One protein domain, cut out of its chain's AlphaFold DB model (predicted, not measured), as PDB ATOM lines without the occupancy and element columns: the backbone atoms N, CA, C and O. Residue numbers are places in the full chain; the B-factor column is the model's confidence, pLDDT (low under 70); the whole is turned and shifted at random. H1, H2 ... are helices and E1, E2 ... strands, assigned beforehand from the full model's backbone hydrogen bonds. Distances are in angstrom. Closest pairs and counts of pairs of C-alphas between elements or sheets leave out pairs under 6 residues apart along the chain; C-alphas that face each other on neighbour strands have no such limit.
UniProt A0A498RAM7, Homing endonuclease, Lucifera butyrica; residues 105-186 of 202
ATOM      1  N   LYS A 105      91.573 -10.547  27.778       91.81
ATOM      2  CA  LYS A 105      92.823  -9.963  28.291       91.81
ATOM      3  C   LYS A 105      94.054 -10.835  28.115       91.81
ATOM      4  O   LYS A 105      95.167 -10.322  28.230       91.81
ATOM      5  N   ALA A 106      93.864 -12.125  27.872       92.06
ATOM      6  CA  ALA A 106      94.949 -13.053  27.658       92.06
ATOM      7  C   ALA A 106      95.485 -12.949  26.231       92.06
ATOM      8  O   ALA A 106      94.765 -12.674  25.271       92.06
ATOM      9  N   ALA A 107      96.776 -13.207  26.097       89.69
ATOM     10  CA  ALA A 107      97.434 -13.457  24.834       89.69
ATOM     11  C   ALA A 107      98.407 -14.618  25.019       89.69
ATOM     12  O   ALA A 107      99.144 -14.668  26.007       89.69
ATOM     13  N   ILE A 108      98.427 -15.525  24.045       88.12
ATOM     14  CA  ILE A 108      99.411 -16.604  23.979       88.12
ATOM     15  C   ILE A 108     100.399 -16.247  22.876       88.12
ATOM     16  O   ILE A 108     100.020 -16.060  21.725       88.12
ATOM     17  N   THR A 109     101.679 -16.141  23.215       84.75
ATOM     18  CA  THR A 109     102.746 -15.976  22.221       84.75
ATOM     19  C   THR A 109     103.507 -17.286  22.112       84.75
ATOM     20  O   THR A 109     104.049 -17.753  23.108       84.75
ATOM     21  N   LYS A 110     103.554 -17.882  20.918       79.88
ATOM     22  CA  LYS A 110     104.399 -19.045  20.614       79.88
ATOM     23  C   LYS A 110     105.639 -18.531  19.871       79.88
ATOM     24  O   LYS A 110     105.501 -18.121  18.718       79.88
ATOM     25  N   PRO A 111     106.819 -18.442  20.508       74.88
ATOM     26  CA  PRO A 111     108.018 -17.985  19.821       74.88
ATOM     27  C   PRO A 111     108.414 -18.983  18.727       74.88
ATOM     28  O   PRO A 111     108.348 -20.190  18.933       74.88
ATOM     29  N   SER A 112     108.885 -18.484  17.588       70.06
ATOM     30  CA  SER A 112     109.331 -19.301  16.451       70.06
ATOM     31  C   SER A 112     110.597 -20.123  16.732       70.06
ATOM     32  O   SER A 112     110.878 -21.085  16.027       70.06
ATOM     33  N   SER A 113     111.365 -19.777  17.769       64.88
ATOM     34  CA  SER A 113     112.701 -20.323  18.026       64.88
ATOM     35  C   SER A 113     112.727 -21.358  19.161       64.88
ATOM     36  O   SER A 113     113.388 -21.107  20.163       64.88
ATOM     37  N   GLY A 114     111.963 -22.455  19.100       61.97
ATOM     38  CA  GLY A 114     112.022 -23.553  20.095       61.97
ATOM     39  C   GLY A 114     111.818 -23.161  21.575       61.97
ATOM     40  O   GLY A 114     112.030 -23.977  22.469       61.97
ATOM     41  N   LYS A 115     111.433 -21.909  21.852       71.88
ATOM     42  CA  LYS A 115     111.201 -21.367  23.192       71.88
ATOM     43  C   LYS A 115     109.779 -21.713  23.618       71.88
ATOM     44  O   LYS A 115     108.879 -21.828  22.787       71.88
ATOM     45  N   ASN A 116     109.580 -21.829  24.927       80.31
ATOM     46  CA  ASN A 116     108.268 -22.115  25.498       80.31
ATOM     47  C   ASN A 116     107.248 -21.036  25.109       80.31
ATOM     48  O   ASN A 116     107.585 -19.855  24.985       80.31
ATOM     49  N   ALA A 117     105.991 -21.451  24.949       87.19
ATOM     50  CA  ALA A 117     104.882 -20.521  24.806       87.19
ATOM     51  C   ALA A 117     104.783 -19.613  26.042       87.19
ATOM     52  O   ALA A 117     105.139 -20.007  27.150       87.19
ATOM     53  N   ILE A 118     104.298 -18.393  25.841       90.00
ATOM     54  CA  ILE A 118     104.141 -17.386  26.888       90.00
ATOM     55  C   ILE A 118     102.659 -17.060  27.006       90.00
ATOM     56  O   ILE A 118     102.045 -16.652  26.019       90.00
ATOM     57  N   VAL A 119     102.104 -17.192  28.211       92.69
ATOM     58  CA  VAL A 119     100.774 -16.673  28.551       92.69
ATOM     59  C   VAL A 119     100.952 -15.308  29.189       92.69
ATOM     60  O   VAL A 119     101.674 -15.153  30.175       92.69
ATOM     61  N   LYS A 120     100.287 -14.310  28.620       92.81
ATOM     62  CA  LYS A 120     100.317 -12.930  29.087       92.81
ATOM     63  C   LYS A 120      98.903 -12.456  29.383       92.81
ATOM     64  O   LYS A 120      98.055 -12.560  28.506       92.81
ATOM     65  N   LEU A 121      98.669 -11.893  30.564       93.44
ATOM     66  CA  LEU A 121      97.414 -11.230  30.922       93.44
ATOM     67  C   LEU A 121      97.673  -9.736  31.124       93.44
ATOM     68  O   LEU A 121      98.631  -9.374  31.804       93.44
ATOM     69  N   GLU A 122      96.834  -8.874  30.552       90.94
ATOM     70  CA  GLU A 122      96.924  -7.416  30.723       90.94
ATOM     71  C   GLU A 122      95.669  -6.862  31.411       90.94
ATOM     72  O   GLU A 122      94.549  -7.180  31.016       90.94
ATOM     73  N   GLY A 123      95.826  -6.005  32.420       90.31
ATOM     74  CA  GLY A 123      94.688  -5.526  33.206       90.31
ATOM     75  C   GLY A 123      95.060  -4.605  34.364       90.31
ATOM     76  O   GLY A 123      96.191  -4.133  34.464       90.31
ATOM     77  N   ALA A 124      94.087  -4.347  35.239       89.62
ATOM     78  CA  ALA A 124      94.294  -3.600  36.479       89.62
ATOM     79  C   ALA A 124      95.075  -4.451  37.492       89.62
ATOM     80  O   ALA A 124      94.840  -5.660  37.580       89.62
ATOM     81  N   LYS A 125      95.965  -3.828  38.281       92.69
ATOM     82  CA  LYS A 125      96.830  -4.534  39.248       92.69
ATOM     83  C   LYS A 125      96.024  -5.447  40.170       92.69
ATOM     84  O   LYS A 125      96.336  -6.627  40.269       92.69
ATOM     85  N   ASN A 126      94.967  -4.912  40.778       92.75
ATOM     86  CA  ASN A 126      94.163  -5.623  41.774       92.75
ATOM     87  C   ASN A 126      93.455  -6.845  41.180       92.75
ATOM     88  O   ASN A 126      93.342  -7.872  41.836       92.75
ATOM     89  N   VAL A 127      93.027  -6.766  39.916       95.38
ATOM     90  CA  VAL A 127      92.422  -7.912  39.227       95.38
ATOM     91  C   VAL A 127      93.474  -8.984  38.941       95.38
ATOM     92  O   VAL A 127      93.239 -10.162  39.193       95.38
ATOM     93  N   LEU A 128      94.645  -8.584  38.438       96.62
ATOM     94  CA  LEU A 128      95.714  -9.526  38.102       96.62
ATOM     95  C   LEU A 128      96.337 -10.195  39.334       96.62
ATOM     96  O   LEU A 128      96.715 -11.359  39.246       96.62
ATOM     97  N   ASP A 129      96.431  -9.491  40.463       97.19
ATOM     98  CA  ASP A 129      96.919 -10.043  41.735       97.19
ATOM     99  C   ASP A 129      96.024 -11.198  42.205       97.19
ATOM    100  O   ASP A 129      96.511 -12.307  42.439       97.19
ATOM    101  N   VAL A 130      94.703 -10.976  42.223       97.38
ATOM    102  CA  VAL A 130      93.716 -12.005  42.585       97.38
ATOM    103  C   VAL A 130      93.781 -13.190  41.622       97.38
ATOM    104  O   VAL A 130      93.833 -14.333  42.073       97.38
ATOM    105  N   ILE A 131      93.869 -12.940  40.309       97.88
ATOM    106  CA  ILE A 131      94.036 -14.012  39.315       97.88
ATOM    107  C   ILE A 131      95.320 -14.805  39.579       97.88
ATOM    108  O   ILE A 131      95.284 -16.034  39.560       97.88
ATOM    109  N   SER A 132      96.449 -14.146  39.861       98.12
ATOM    110  CA  SER A 132      97.692 -14.869  40.141       98.12
ATOM    111  C   SER A 132      97.574 -15.742  41.386       98.12
ATOM    112  O   SER A 132      98.068 -16.865  41.360       98.12
ATOM    113  N   ARG A 133      96.958 -15.253  42.469       98.31
ATOM    114  CA  ARG A 133      96.741 -16.052  43.689       98.31
ATOM    115  C   ARG A 133      95.809 -17.229  43.427       98.31
ATOM    116  O   ARG A 133      96.082 -18.336  43.877       98.31
ATOM    117  N   TYR A 134      94.753 -17.011  42.649       97.94
ATOM    118  CA  TYR A 134      93.835 -18.070  42.249       97.94
ATOM    119  C   TYR A 134      94.560 -19.180  41.473       97.94
ATOM    120  O   TYR A 134      94.402 -20.357  41.783       97.94
ATOM    121  N   LEU A 135      95.411 -18.816  40.507       97.44
ATOM    122  CA  LEU A 135      96.184 -19.787  39.730       97.44
ATOM    123  C   LEU A 135      97.185 -20.571  40.588       97.44
ATOM    124  O   LEU A 135      97.343 -21.767  40.366       97.44
ATOM    125  N   VAL A 136      97.823 -19.929  41.572       97.44
ATOM    126  CA  VAL A 136      98.695 -20.611  42.548       97.44
ATOM    127  C   VAL A 136      97.911 -21.694  43.282       97.44
ATOM    128  O   VAL A 136      98.325 -22.848  43.275       97.44
ATOM    129  N   ASN A 137      96.749 -21.338  43.831       97.56
ATOM    130  CA  ASN A 137      95.923 -22.262  44.603       97.56
ATOM    131  C   ASN A 137      95.390 -23.427  43.757       97.56
ATOM    132  O   ASN A 137      95.311 -24.550  44.241       97.56
ATOM    133  N   MET A 138      95.020 -23.169  42.498       97.69
ATOM    134  CA  MET A 138      94.405 -24.183  41.637       97.69
ATOM    135  C   MET A 138      95.405 -25.094  40.923       97.69
ATOM    136  O   MET A 138      95.046 -26.214  40.568       97.69
ATOM    137  N   LEU A 139      96.619 -24.615  40.638       96.50
ATOM    138  CA  LEU A 139      97.575 -25.313  39.767       96.50
ATOM    139  C   LEU A 139      98.894 -25.683  40.451       96.50
ATOM    140  O   LEU A 139      99.736 -26.308  39.794       96.50
ATOM    141  N   ASP A 140      99.071 -25.283  41.713       95.06
ATOM    142  CA  ASP A 140     100.316 -25.420  42.476       95.06
ATOM    143  C   ASP A 140     101.525 -24.860  41.702       95.06
ATOM    144  O   ASP A 140     102.509 -25.534  41.400       95.06
ATOM    145  N   ILE A 141     101.394 -23.604  41.266       95.12
ATOM    146  CA  ILE A 141     102.435 -22.876  40.526       95.12
ATOM    147  C   ILE A 141     102.968 -21.708  41.348       95.12
ATOM    148  O   ILE A 141     102.367 -21.295  42.338       95.12
ATOM    149  N   LYS A 142     104.085 -21.109  40.922       95.06
ATOM    150  CA  LYS A 142     104.647 -19.954  41.631       95.06
ATOM    151  C   LYS A 142     103.804 -18.701  41.406       95.06
ATOM    152  O   LYS A 142     103.452 -18.365  40.274       95.06
ATOM    153  N   TYR A 143     103.584 -17.957  42.488       96.88
ATOM    154  CA  TYR A 143     102.990 -16.627  42.427       96.88
ATOM    155  C   TYR A 143     103.801 -15.710  41.499       96.88
ATOM    156  O   TYR A 143     105.037 -15.738  41.490       96.88
ATOM    157  N   LYS A 144     103.101 -14.892  40.709       96.44
ATOM    158  CA  LYS A 144     103.696 -13.872  39.847       96.44
ATOM    159  C   LYS A 144     103.104 -12.526  40.235       96.44
ATOM    160  O   LYS A 144     101.898 -12.330  40.191       96.44
ATOM    161  N   GLU A 145     103.962 -11.576  40.572       96.56
ATOM    162  CA  GLU A 145     103.502 -10.222  40.855       96.56
ATOM    163  C   GLU A 145     103.162  -9.481  39.547       96.56
ATOM    164  O   GLU A 145     103.982  -9.493  38.616       96.56
ATOM    165  N   PRO A 146     101.993  -8.815  39.446       96.25
ATOM    166  CA  PRO A 146     101.667  -7.979  38.296       96.25
ATOM    167  C   PRO A 146     102.662  -6.823  38.149       96.25
ATOM    168  O   PRO A 146     102.818  -5.992  39.043       96.25
ATOM    169  N   ARG A 147     103.306  -6.722  36.984       94.75
ATOM    170  CA  ARG A 147     104.306  -5.680  36.706       94.75
ATOM    171  C   ARG A 147     103.688  -4.523  35.939       94.75
ATOM    172  O   ARG A 147     102.966  -4.745  34.966       94.75
ATOM    173  N   LYS A 148     104.005  -3.291  36.343       91.81
ATOM    174  CA  LYS A 148     103.597  -2.083  35.614       91.81
ATOM    175  C   LYS A 148     104.245  -2.081  34.227       91.81
ATOM    176  O   LYS A 148     105.441  -2.329  34.085       91.81
ATOM    177  N   ARG A 149     103.452  -1.783  33.204       86.12
ATOM    178  CA  ARG A 149     103.875  -1.597  31.819       86.12
ATOM    179  C   ARG A 149     103.361  -0.248  31.342       86.12
ATOM    180  O   ARG A 149     102.152  -0.034  31.267       86.12
ATOM    181  N   SER A 150     104.287   0.638  31.003       80.44
ATOM    182  CA  SER A 150     103.962   1.866  30.286       80.44
ATOM    183  C   SER A 150     103.802   1.548  28.806       80.44
ATOM    184  O   SER A 150     104.632   0.861  28.207       80.44
ATOM    185  N   VAL A 151     102.702   2.013  28.233       72.44
ATOM    186  CA  VAL A 151     102.436   1.968  26.803       72.44
ATOM    187  C   VAL A 151     102.288   3.412  26.363       72.44
ATOM    188  O   VAL A 151     101.324   4.072  26.739       72.44
ATOM    189  N   ASN A 152     103.249   3.898  25.586       73.75
ATOM    190  CA  ASN A 152     103.099   5.183  24.929       73.75
ATOM    191  C   ASN A 152     102.128   5.003  23.760       73.75
ATOM    192  O   ASN A 152     102.365   4.183  22.867       73.75
ATOM    193  N   ILE A 153     101.001   5.709  23.811       66.81
ATOM    194  CA  ILE A 153     100.026   5.717  22.727       66.81
ATOM    195  C   ILE A 153     100.186   7.060  22.009       66.81
ATOM    196  O   ILE A 153      99.946   8.102  22.627       66.81
ATOM    197  N   PRO A 154     100.562   7.059  20.713       58.03
ATOM    198  CA  PRO A 154     100.654   8.288  19.934       58.03
ATOM    199  C   PRO A 154      99.366   9.108  20.071       58.03
ATOM    200  O   PRO A 154      98.278   8.552  19.930       58.03
ATOM    201  N   ASN A 155      99.493  10.404  20.359       64.94
ATOM    202  CA  ASN A 155      98.397  11.367  20.580       64.94
ATOM    203  C   ASN A 155      97.586  11.218  21.885       64.94
ATOM    204  O   ASN A 155      96.706  12.035  22.130       64.94
ATOM    205  N   TYR A 156      97.877  10.226  22.733       55.12
ATOM    206  CA  TYR A 156      97.158   9.994  23.999       55.12
ATOM    207  C   TYR A 156      98.073   9.974  25.235       55.12
ATOM    208  O   TYR A 156      97.579   9.918  26.361       55.12
ATOM    209  N   GLY A 157      99.392  10.045  25.036       63.06
ATOM    210  CA  GLY A 157     100.383  10.070  26.109       63.06
ATOM    211  C   GLY A 157     100.680   8.687  26.693       63.06
ATOM    212  O   GLY A 157     100.458   7.649  26.059       63.06
ATOM    213  N   ASP A 158     101.227   8.681  27.907       66.81
ATOM    214  CA  ASP A 158     101.612   7.458  28.603       66.81
ATOM    215  C   ASP A 158     100.406   6.814  29.290       66.81
ATOM    216  O   ASP A 158      99.849   7.328  30.259       66.81
ATOM    217  N   TYR A 159     100.032   5.632  28.806       68.38
ATOM    218  CA  TYR A 159      99.044   4.783  29.448       68.38
ATOM    219  C   TYR A 159      99.739   3.743  30.327       68.38
ATOM    220  O   TYR A 159     100.672   3.056  29.897       68.38
ATOM    221  N   HIS A 160      99.272   3.579  31.560       75.81
ATOM    222  CA  HIS A 160      99.783   2.560  32.469       75.81
ATOM    223  C   HIS A 160      98.822   1.375  32.547       75.81
ATOM    224  O   HIS A 160      97.643   1.523  32.850       75.81
ATOM    225  N   THR A 161      99.346   0.177  32.301       85.94
ATOM    226  CA  THR A 161      98.648  -1.092  32.536       85.94
ATOM    227  C   THR A 161      99.517  -2.001  33.392       85.94
ATOM    228  O   THR A 161     100.717  -1.761  33.529       85.94
ATOM    229  N   PHE A 162      98.948  -3.064  33.948       92.31
ATOM    230  CA  PHE A 162      99.717  -4.122  34.589       92.31
ATOM    231  C   PHE A 162      99.701  -5.375  33.727       92.31
ATOM    232  O   PHE A 162      98.774  -5.615  32.948       92.31
ATOM    233  N   VAL A 163     100.765  -6.160  33.847       93.62
ATOM    234  CA  VAL A 163     100.943  -7.390  33.090       93.62
ATOM    235  C   VAL A 163     101.358  -8.523  34.012       93.62
ATOM    236  O   VAL A 163     102.283  -8.383  34.813       93.62
ATOM    237  N   LEU A 164     100.702  -9.664  33.831       94.94
ATOM    238  CA  LEU A 164     101.071 -10.950  34.404       94.94
ATOM    239  C   LEU A 164     101.630 -11.844  33.294       94.94
ATOM    240  O   LEU A 164     101.022 -11.945  32.226       94.94
ATOM    241  N   MET A 165     102.791 -12.466  33.511       94.62
ATOM    242  CA  MET A 165     103.458 -13.298  32.502       94.62
ATOM    243  C   MET A 165     103.869 -14.656  33.063       94.62
ATOM    244  O   MET A 165     104.593 -14.732  34.058       94.62
ATOM    245  N   TYR A 166     103.482 -15.711  32.348       94.38
ATOM    246  CA  TYR A 166     103.885 -17.093  32.589       94.38
ATOM    247  C   TYR A 166     104.609 -17.637  31.361       94.38
ATOM    248  O   TYR A 166     104.149 -17.467  30.234       94.38
ATOM    249  N   GLN A 167     105.755 -18.275  31.586       93.00
ATOM    250  CA  GLN A 167     106.641 -18.772  30.521       93.00
ATOM    251  C   GLN A 167     107.287 -20.124  30.853       93.00
ATOM    252  O   GLN A 167     108.048 -20.664  30.047       93.00
ATOM    253  N   ALA A 168     107.048 -20.657  32.055       91.12
ATOM    254  CA  ALA A 168     107.598 -21.948  32.430       91.12
ATOM    255  C   ALA A 168     106.869 -23.054  31.661       91.12
ATOM    256  O   ALA A 168     105.641 -23.039  31.544       91.12
ATOM    257  N   ARG A 169     107.639 -24.020  31.150       89.44
ATOM    258  CA  ARG A 169     107.140 -25.115  30.306       89.44
ATOM    259  C   ARG A 169     106.035 -25.929  30.983       89.44
ATOM    260  O   ARG A 169     105.139 -26.404  30.300       89.44
ATOM    261  N   GLU A 170     106.105 -26.060  32.303       91.56
ATOM    262  CA  GLU A 170     105.155 -26.826  33.119       91.56
ATOM    263  C   GLU A 170     103.912 -26.014  33.513       91.56
ATOM    264  O   GLU A 170     102.825 -26.573  33.637       91.56
ATOM    265  N   GLU A 171     104.047 -24.695  33.690       92.94
ATOM    266  CA  GLU A 171     102.948 -23.809  34.106       92.94
ATOM    267  C   GLU A 171     102.007 -23.507  32.932       92.94
ATOM    268  O   GLU A 171     100.786 -23.525  33.068       92.94
ATOM    269  N   VAL A 172     102.578 -23.224  31.759       92.50
ATOM    270  CA  VAL A 172     101.837 -22.680  30.615       92.50
ATOM    271  C   VAL A 172     100.733 -23.616  30.104       92.50
ATOM    272  O   VAL A 172      99.606 -23.137  29.961       92.50
ATOM    273  N   PRO A 173     100.970 -24.923  29.880       91.06
ATOM    274  CA  PRO A 173      99.910 -25.839  29.461       91.06
ATOM    275  C   PRO A 173      98.778 -25.943  30.489       91.06
ATOM    276  O   PRO A 173      97.609 -25.933  30.107       91.06
ATOM    277  N   LYS A 174      99.113 -25.970  31.789       94.88
ATOM    278  CA  LYS A 174      98.128 -26.019  32.881       94.88
ATOM    279  C   LYS A 174      97.235 -24.778  32.881       94.88
ATOM    280  O   LYS A 174      96.019 -24.895  32.978       94.88
ATOM    281  N   ILE A 175      97.831 -23.594  32.720       95.06
ATOM    282  CA  ILE A 175      97.098 -22.321  32.681       95.06
ATOM    283  C   ILE A 175      96.194 -22.248  31.449       95.06
ATOM    284  O   ILE A 175      95.031 -21.881  31.579       95.06
ATOM    285  N   ILE A 176      96.704 -22.607  30.265       92.12
ATOM    286  CA  ILE A 176      95.907 -22.613  29.028       92.12
ATOM    287  C   ILE A 176      94.709 -23.554  29.175       92.12
ATOM    288  O   ILE A 176      93.594 -23.170  28.830       92.12
ATOM    289  N   SER A 177      94.933 -24.750  29.723       92.94
ATOM    290  CA  SER A 177      93.880 -25.739  29.945       92.94
ATOM    291  C   SER A 177      92.838 -25.260  30.960       92.94
ATOM    292  O   SER A 177      91.649 -25.311  30.663       92.94
ATOM    293  N   LEU A 178      93.260 -24.744  32.119       95.75
ATOM    294  CA  LEU A 178      92.339 -24.269  33.156       95.75
ATOM    295  C   LEU A 178      91.490 -23.089  32.669       95.75
ATOM    296  O   LEU A 178      90.284 -23.044  32.920       95.75
ATOM    297  N   LEU A 179      92.124 -22.128  31.995       94.25
ATOM    298  CA  LEU A 179      91.493 -20.880  31.572       94.25
ATOM    299  C   LEU A 179      90.784 -20.973  30.219       94.25
ATOM    300  O   LEU A 179      90.156 -19.996  29.819       94.25
ATOM    301  N   GLU A 180      90.894 -22.110  29.528       91.88
ATOM    302  CA  GLU A 180      90.281 -22.349  28.216       91.88
ATOM    303  C   GLU A 180      90.582 -21.212  27.220       91.88
ATOM    304  O   GLU A 180      89.722 -20.773  26.455       91.88
ATOM    305  N   ILE A 181      91.815 -20.685  27.256       83.44
ATOM    306  CA  ILE A 181      92.208 -19.543  26.421       83.44
ATOM    307  C   ILE A 181      92.191 -19.996  24.953       83.44
ATOM    308  O   ILE A 181      92.941 -20.913  24.610       83.44
ATOM    309  N   PRO A 182      91.405 -19.351  24.068       74.62
ATOM    310  CA  PRO A 182      91.330 -19.752  22.668       74.62
ATOM    311  C   PRO A 182      92.694 -19.689  21.981       74.62
ATOM    312  O   PRO A 182      93.453 -18.730  22.159       74.62
ATOM    313  N   ASP A 183      92.978 -20.633  21.087       65.06
ATOM    314  CA  ASP A 183      94.148 -20.530  20.205       65.06
ATOM    315  C   ASP A 183      94.070 -19.277  19.309       65.06
ATOM    316  O   ASP A 183      95.085 -18.704  18.935       65.06
ATOM    317  N   GLU A 184      92.873 -18.755  19.035       57.34
ATOM    318  CA  GLU A 184      92.655 -17.509  18.280       57.34
ATOM    319  C   GLU A 184      93.201 -16.255  18.993       57.34
ATOM    320  O   GLU A 184      93.449 -15.212  18.377       57.34
ATOM    321  N   THR A 185      93.416 -16.345  20.313       53.34
ATOM    322  CA  THR A 185      94.107 -15.321  21.111       53.34
ATOM    323  C   THR A 185      95.627 -15.348  20.911       53.34
ATOM    324  O   THR A 185      96.324 -14.464  21.425       53.34
ATOM    325  N   ILE A 186      96.149 -16.282  20.098       46.88
ATOM    326  CA  ILE A 186      97.474 -16.211  19.468       46.88
ATOM    327  C   ILE A 186      97.444 -15.077  18.447       46.88
ATOM    328  O   ILE A 186      97.310 -15.250  17.238       46.88
TER     329      ILE A 186
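What this domain is: This is residues 105 to 186 of the 202 residues of the protein "Homing endonuclease" of Lucifera butyrica (UniProt A0A498RAM7). A strongly twisted sheet of four strands has two helices over one of its faces: the long H1 runs along the inner strands, and the shorter H2 lies crosswise to it, touching its last residues. The hairpin of E3 and E4 reaches away from H2, and its turn, residues 154 to 156, lies at one end of the longest axis. The printed part has 82 residues, with the order E1, E2, H1, E3, E4, H2 along the chain; across the sheet the order is E1, E2, E4, E3, antiparallel throughout. The class is mixed, helices and strands; the whole is compact, with a radius of gyration of the C-alphas of 13.5 A and spans of 40 by 31 by 19 A.

Where its parts are: Begin with the sheet: find C-alpha 106 at (94.949, -13.053, 27.658), where E1 starts its residues 106 to 109, 9.9 A long. E2 is residues 118 to 123, 16.4 A. E4, the longest strand, is residues 157 to 166, 28.1 A, and E3 is residues 147 to 153, 18.5 A. For H1, residues 125 to 139, go from C-alpha 125 at (96.830, -4.534, 39.248) 20.8 A to C-alpha 139. H2, residues 171 to 179, 12.1 A, ends with C-alpha 179 at (91.493, -20.880, 31.572).

How they stand to each other: Look first at the hairpin of E1 and E2, where N 107 and O 120 are 2.8 A apart, within hydrogen-bond range. Between E2 and E4, N 121 and O 164 are 2.9 A apart; in the hairpin of E3 and E4, N 149 and O 161 are 2.8 A apart, both within that range. E3 is apart from E1 and E2. E2, H1 and E3 form a split strand-helix-strand unit, two strands of one sheet joined through a helix, with E4 between them in the sheet, and its crossover is right-handed. This sheet and its helices make two layers, H1 and H2 being on the same face. H1 has a height over the sheet of 10.3 A, over E2 and E4, and runs along the strands, at 5 degrees to E4 on the local plane; its closest C-alphas to E4 are those of Lys 125 and Phe 162, 5.5 A. H2 has a height of 9.6 A, over E2 and only just over E1, where 3 of its 9 C-alphas fall, and runs slantwise to the strands, at 44 degrees to E2 on the local plane. The closest C-alphas of H2 and E2 are those of Val 119 and Val 172, 6.4 A. H1 touches H2 with residues 135 to 139 alone, about perpendicular at 78 degrees; the closest C-alphas are those of Leu 139 and Lys 174, 6.9 A. In H1 and H2 every O i to N i+4 pair is within hydrogen-bond range.

The domain as a whole: The two C-alphas farthest apart are those of Asp 140 and Asn 155, 42.9 A. The printed part has no cut and no long link. The mean pLDDT of the printed part is 86.0; look for values under 70 at residues 113 to 114, 153 to 159 and 183 to 186.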